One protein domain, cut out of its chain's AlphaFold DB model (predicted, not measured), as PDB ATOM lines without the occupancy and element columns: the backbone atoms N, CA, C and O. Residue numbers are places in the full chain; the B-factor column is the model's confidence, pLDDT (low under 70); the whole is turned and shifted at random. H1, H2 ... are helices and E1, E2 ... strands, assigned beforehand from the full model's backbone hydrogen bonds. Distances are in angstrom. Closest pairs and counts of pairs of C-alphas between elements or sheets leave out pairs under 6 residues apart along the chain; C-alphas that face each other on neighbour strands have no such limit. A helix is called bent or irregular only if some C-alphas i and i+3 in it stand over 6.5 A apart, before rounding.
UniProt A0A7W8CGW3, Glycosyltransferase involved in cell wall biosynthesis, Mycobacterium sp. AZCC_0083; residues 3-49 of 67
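What this domain is: This is residues 3 to 49 of the 67 residues of the protein "Glycosyltransferase involved in cell wall biosynthesis" of Mycobacterium sp. AZCC_0083 (UniProt A0A7W8CGW3). Two helices, H1 and H2, lie side by side and run the same way, and a single strand, E1, runs back between them in the chain; the three make a loose triangle seen end on. The 47 printed residues hold H1, E1 and H2 in that order, mostly helix. The whole is compact, with a radius of gyration of the C-alphas of 10.1 A, and elongated, spanning 27 by 17 by 15 A.

How they stand to each other: H1, residues 10 to 20, is irregular: C-alphas 16 and 19 are 7.1 A apart. E1, residues 24 to 28, pairs with no named strand and is apart from H1. H2, residues 35 to 46, touches H1, the closest C-alphas being those of Gln 11 and Gln 42, 6.5 A apart. These helices run the same way at a shallow tilt of 35.0 degrees, only just short of steep. The closest C-alphas of E1 and H2, Asp 28 and Gln 36, are 7.1 A apart. Every O i to N i+4 pair is within hydrogen-bond range in H2, and 5 of 7 in H1.

Where its parts are: H1 begins at C-alpha 10 (160.318, 364.774, 195.711) and is 15.9 A long. E1 is 12.8 A long. H2, 16.5 A long, ends at C-alpha 46 (169.786, 359.402, 203.728).

The domain as a whole: The C-alphas farthest apart, of His 20 and Asp 32, are 28.4 A apart. The link H1 to E1 is tight and E1 to H2 short. The printed part has no cut, and no printed residue is under 70 in pLDDT.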
ATOM      1  N   VAL A   3     155.769 357.634 191.083       96.94
ATOM      2  CA  VAL A   3     156.124 359.035 190.782       96.94
ATOM      3  C   VAL A   3     156.140 359.332 189.280       96.94
ATOM      4  O   VAL A   3     156.307 358.426 188.450       96.94
ATOM      5  N   ARG A   4     155.957 360.613 188.934       97.00
ATOM      6  CA  ARG A   4     156.137 361.158 187.583       97.00
ATOM      7  C   ARG A   4     156.411 362.660 187.635       97.00
ATOM      8  O   ARG A   4     155.527 363.399 188.036       97.00
ATOM      9  N   ASN A   5     157.557 363.098 187.132       97.81
ATOM     10  CA  ASN A   5     157.917 364.512 187.000       97.81
ATOM     11  C   ASN A   5     157.753 365.333 188.298       97.81
ATOM     12  O   ASN A   5     157.132 366.394 188.323       97.81
ATOM     13  N   GLU A   6     158.310 364.808 189.388       98.12
ATOM     14  CA  GLU A   6     158.258 365.382 190.733       98.12
ATOM     15  C   GLU A   6     159.607 365.968 191.180       98.12
ATOM     16  O   GLU A   6     159.825 366.166 192.378       98.12
ATOM     17  N   ALA A   7     160.535 366.266 190.261       97.75
ATOM     18  CA  ALA A   7     161.883 366.730 190.615       97.75
ATOM     19  C   ALA A   7     161.869 367.973 191.526       97.75
ATOM     20  O   ALA A   7     162.763 368.161 192.345       97.75
ATOM     21  N   HIS A   8     160.822 368.790 191.408       97.56
ATOM     22  CA  HIS A   8     160.619 370.026 192.155       97.56
ATOM     23  C   HIS A   8     160.209 369.841 193.630       97.56
ATOM     24  O   HIS A   8     160.328 370.797 194.392       97.56
ATOM     25  N   ILE A   9     159.725 368.661 194.042       97.94
ATOM     26  CA  ILE A   9     159.184 368.439 195.400       97.94
ATOM     27  C   ILE A   9     159.620 367.117 196.039       97.94
ATOM     28  O   ILE A   9     159.610 366.980 197.263       97.94
ATOM     29  N   ILE A  10     160.046 366.135 195.237       98.19
ATOM     30  CA  ILE A  10     160.318 364.774 195.711       98.19
ATOM     31  C   ILE A  10     161.362 364.737 196.833       98.19
ATOM     32  O   ILE A  10     161.254 363.912 197.733       98.19
ATOM     33  N   GLN A  11     162.326 365.662 196.844       97.88
ATOM     34  CA  GLN A  11     163.334 365.740 197.901       97.88
ATOM     35  C   GLN A  11     162.726 366.020 199.285       97.88
ATOM     36  O   GLN A  11     163.078 365.347 200.256       97.88
ATOM     37  N   GLU A  12     161.790 366.970 199.375       98.19
ATOM     38  CA  GLU A  12     161.095 367.309 200.624       98.19
ATOM     39  C   GLU A  12     160.220 366.144 201.086       98.19
ATOM     40  O   GLU A  12     160.269 365.743 202.252       98.19
ATOM     41  N   VAL A  13     159.483 365.537 200.151       98.06
ATOM     42  CA  VAL A  13     158.645 364.369 200.438       98.06
ATOM     43  C   VAL A  13     159.495 363.233 201.004       98.06
ATOM     44  O   VAL A  13     159.177 362.720 202.076       98.06
ATOM     45  N   LEU A  14     160.598 362.872 200.339       98.19
ATOM     46  CA  LEU A  14     161.507 361.820 200.800       98.19
ATOM     47  C   LEU A  14     162.117 362.147 202.166       98.19
ATOM     48  O   LEU A  14     162.142 361.281 203.038       98.19
ATOM     49  N   GLY A  15     162.541 363.393 202.386       98.19
ATOM     50  CA  GLY A  15     163.054 363.845 203.681       98.19
ATOM     51  C   GLY A  15     162.026 363.722 204.808       98.19
ATOM     52  O   GLY A  15     162.368 363.279 205.901       98.19
ATOM     53  N   SER A  16     160.759 364.043 204.536       98.25
ATOM     54  CA  SER A  16     159.682 363.953 205.531       98.25
ATOM     55  C   SER A  16     159.345 362.511 205.926       98.25
ATOM     56  O   SER A  16     159.027 362.248 207.083       98.25
ATOM     57  N   VAL A  17     159.442 361.558 204.988       97.31
ATOM     58  CA  VAL A  17     159.114 360.145 205.245       97.31
ATOM     59  C   VAL A  17     160.306 359.337 205.753       97.31
ATOM     60  O   VAL A  17     160.099 358.293 206.372       97.31
ATOM     61  N   ALA A  18     161.537 359.804 205.525       97.81
ATOM     62  CA  ALA A  18     162.770 359.106 205.889       97.81
ATOM     63  C   ALA A  18     162.823 358.623 207.355       97.81
ATOM     64  O   ALA A  18     163.187 357.466 207.565       97.81
ATOM     65  N   PRO A  19     162.398 359.405 208.374       98.25
ATOM     66  CA  PRO A  19     162.414 358.952 209.770       98.25
ATOM     67  C   PRO A  19     161.440 357.805 210.077       98.25
ATOM     68  O   PRO A  19     161.471 357.241 211.169       98.25
ATOM     69  N   HIS A  20     160.540 357.487 209.146       98.12
ATOM     70  CA  HIS A  20     159.434 356.555 209.343       98.12
ATOM     71  C   HIS A  20     159.588 355.250 208.552       98.12
ATOM     72  O   HIS A  20     158.725 354.379 208.657       98.12
ATOM     73  N   VAL A  21     160.657 355.092 207.763       97.31
ATOM     74  CA  VAL A  21     160.858 353.922 206.895       97.31
ATOM     75  C   VAL A  21     162.249 353.319 207.071       97.31
ATOM     76  O   VAL A  21     163.243 354.025 207.178       97.31
ATOM     77  N   ALA A  22     162.324 351.988 207.068       97.88
ATOM     78  CA  ALA A  22     163.595 351.256 207.084       97.88
ATOM     79  C   ALA A  22     164.121 350.942 205.671       97.88
ATOM     80  O   ALA A  22     165.293 350.616 205.500       97.88
ATOM     81  N   SER A  23     163.249 351.011 204.662       97.88
ATOM     82  CA  SER A  23     163.569 350.731 203.264       97.88
ATOM     83  C   SER A  23     162.573 351.409 202.328       97.88
ATOM     84  O   SER A  23     161.474 351.777 202.749       97.88
ATOM     85  N   TRP A  24     162.908 351.501 201.043       97.94
ATOM     86  CA  TRP A  24     162.046 352.123 200.039       97.94
ATOM     87  C   TRP A  24     161.988 351.339 198.727       97.94
ATOM     88  O   TRP A  24     162.932 350.664 198.329       97.94
ATOM     89  N   VAL A  25     160.857 351.475 198.039       97.94
ATOM     90  CA  VAL A  25     160.694 351.098 196.632       97.94
ATOM     91  C   VAL A  25     159.942 352.230 195.952       97.94
ATOM     92  O   VAL A  25     158.851 352.618 196.402       97.94
ATOM     93  N   ILE A  26     160.519 352.786 194.893       97.62
ATOM     94  CA  ILE A  26     159.882 353.825 194.084       97.62
ATOM     95  C   ILE A  26     159.730 353.321 192.652       97.62
ATOM     96  O   ILE A  26     160.664 352.775 192.077       97.62
ATOM     97  N   VAL A  27     158.541 353.504 192.083       97.50
ATOM     98  CA  VAL A  27     158.258 353.216 190.677       97.50
ATOM     99  C   VAL A  27     158.128 354.538 189.939       97.50
ATOM    100  O   VAL A  27     157.164 355.277 190.142       97.50
ATOM    101  N   ASP A  28     159.089 354.840 189.079       96.56
ATOM    102  CA  ASP A  28     159.051 356.001 188.199       96.56
ATOM    103  C   ASP A  28     158.310 355.666 186.900       96.56
ATOM    104  O   ASP A  28     158.686 354.746 186.177       96.56
ATOM    105  N   THR A  29     157.251 356.401 186.567       96.00
ATOM    106  CA  THR A  29     156.399 356.110 185.392       96.00
ATOM    107  C   THR A  29     156.865 356.809 184.106       96.00
ATOM    108  O   THR A  29     156.076 357.105 183.201       96.00
ATOM    109  N   GLY A  30     158.172 357.054 184.001       95.25
ATOM    110  CA  GLY A  30     158.810 357.673 182.846       95.25
ATOM    111  C   GLY A  30     158.932 359.181 182.995       95.25
ATOM    112  O   GLY A  30     158.435 359.907 182.132       95.25
ATOM    113  N   SER A  31     159.567 359.622 184.080       96.88
ATOM    114  CA  SER A  31     159.924 361.025 184.255       96.88
ATOM    115  C   SER A  31     160.999 361.461 183.259       96.88
ATOM    116  O   SER A  31     161.886 360.680 182.906       96.88
ATOM    117  N   ASP A  32     160.924 362.712 182.816       96.75
ATOM    118  CA  ASP A  32     161.853 363.359 181.880       96.75
ATOM    119  C   ASP A  32     162.445 364.672 182.425       96.75
ATOM    120  O   ASP A  32     163.208 365.348 181.738       96.75
ATOM    121  N   ASP A  33     162.154 364.994 183.686       97.88
ATOM    122  CA  ASP A  33     162.557 366.222 184.380       97.88
ATOM    123  C   ASP A  33     163.731 366.037 185.366       97.88
ATOM    124  O   ASP A  33     164.070 366.954 186.111       97.88
ATOM    125  N   GLY A  34     164.336 364.845 185.412       97.19
ATOM    126  CA  GLY A  34     165.404 364.512 186.363       97.19
ATOM    127  C   GLY A  34     164.932 363.954 187.713       97.19
ATOM    128  O   GLY A  34     165.771 363.685 188.572       97.19
ATOM    129  N   THR A  35     163.630 363.693 187.906       98.12
ATOM    130  CA  THR A  35     163.069 363.103 189.147       98.12
ATOM    131  C   THR A  35     163.856 361.887 189.640       98.12
ATOM    132  O   THR A  35     164.124 361.750 190.833       98.12
ATOM    133  N   GLN A  36     164.260 361.006 188.721       98.06
ATOM    134  CA  GLN A  36     164.990 359.784 189.057       98.06
ATOM    135  C   GLN A  36     166.341 360.061 189.728       98.06
ATOM    136  O   GLN A  36     166.722 359.347 190.655       98.06
ATOM    137  N   ASP A  37     167.059 361.087 189.275       98.19
ATOM    138  CA  ASP A  37     168.380 361.425 189.803       98.19
ATOM    139  C   ASP A  37     168.264 362.065 191.185       98.19
ATOM    140  O   ASP A  37     169.021 361.710 192.090       98.19
ATOM    141  N   VAL A  38     167.242 362.905 191.386       98.31
ATOM    142  CA  VAL A  38     166.921 363.475 192.703       98.31
ATOM    143  C   VAL A  38     166.603 362.367 193.710       98.31
ATOM    144  O   VAL A  38     167.140 362.377 194.815       98.31
ATOM    145  N   ILE A  39     165.795 361.370 193.327       98.25
ATOM    146  CA  ILE A  39     165.480 360.219 194.190       98.25
ATOM    147  C   ILE A  39     166.746 359.449 194.567       98.25
ATOM    148  O   ILE A  39     166.966 359.174 195.746       98.25
ATOM    149  N   ARG A  40     167.576 359.088 193.578       97.81
ATOM    150  CA  ARG A  40     168.793 358.299 193.820       97.81
ATOM    151  C   ARG A  40     169.756 359.036 194.746       97.81
ATOM    152  O   ARG A  40     170.235 358.423 195.696       97.81
ATOM    153  N   SER A  41     170.004 360.323 194.493       98.06
ATOM    154  CA  SER A  41     170.882 361.144 195.334       98.06
ATOM    155  C   SER A  41     170.341 361.231 196.756       98.06
ATOM    156  O   SER A  41     171.027 360.846 197.694       98.06
ATOM    157  N   GLN A  42     169.078 361.635 196.913       98.06
ATOM    158  CA  GLN A  42     168.490 361.853 198.231       98.06
ATOM    159  C   GLN A  42     168.465 360.572 199.072       98.06
ATOM    160  O   GLN A  42     168.784 360.607 200.256       98.06
ATOM    161  N   MET A  43     168.101 359.425 198.490       97.75
ATOM    162  CA  MET A  43     168.058 358.168 199.244       97.75
ATOM    163  C   MET A  43     169.454 357.635 199.589       97.75
ATOM    164  O   MET A  43     169.616 357.028 200.649       97.75
ATOM    165  N   ALA A  44     170.456 357.889 198.740       97.25
ATOM    166  CA  ALA A  44     171.854 357.601 199.056       97.25
ATOM    167  C   ALA A  44     172.360 358.483 200.208       97.25
ATOM    168  O   ALA A  44     172.957 357.959 201.146       97.25
ATOM    169  N   ASP A  45     172.046 359.781 200.183       98.12
ATOM    170  CA  ASP A  45     172.407 360.738 201.237       98.12
ATOM    171  C   ASP A  45     171.748 360.386 202.581       98.12
ATOM    172  O   ASP A  45     172.364 360.508 203.639       98.12
ATOM    173  N   LEU A  46     170.508 359.887 202.547       97.31
ATOM    174  CA  LEU A  46     169.786 359.402 203.728       97.31
ATOM    175  C   LEU A  46     170.273 358.029 204.224       97.31
ATOM    176  O   LEU A  46     169.930 357.631 205.337       97.31
ATOM    177  N   GLY A  47     171.039 357.286 203.421       98.00
ATOM    178  CA  GLY A  47     171.560 355.965 203.781       98.00
ATOM    179  C   GLY A  47     170.492 354.874 203.943       98.00
ATOM    180  O   GLY A  47     170.742 353.875 204.618       98.00
ATOM    181  N   ILE A  48     169.305 355.044 203.349       97.81
ATOM    182  CA  ILE A  48     168.195 354.087 203.473       97.81
ATOM    183  C   ILE A  48     168.232 353.118 202.278       97.81
ATOM    184  O   ILE A  48     168.160 353.563 201.128       97.81
ATOM    185  N   PRO A  49     168.310 351.793 202.500       97.88
ATOM    186  CA  PRO A  49     168.375 350.819 201.415       97.88
ATOM    187  C   PRO A  49     167.059 350.752 200.625       97.88
ATOM    188  O   PRO A  49     165.969 350.787 201.200       97.88
TER     189      PRO A  49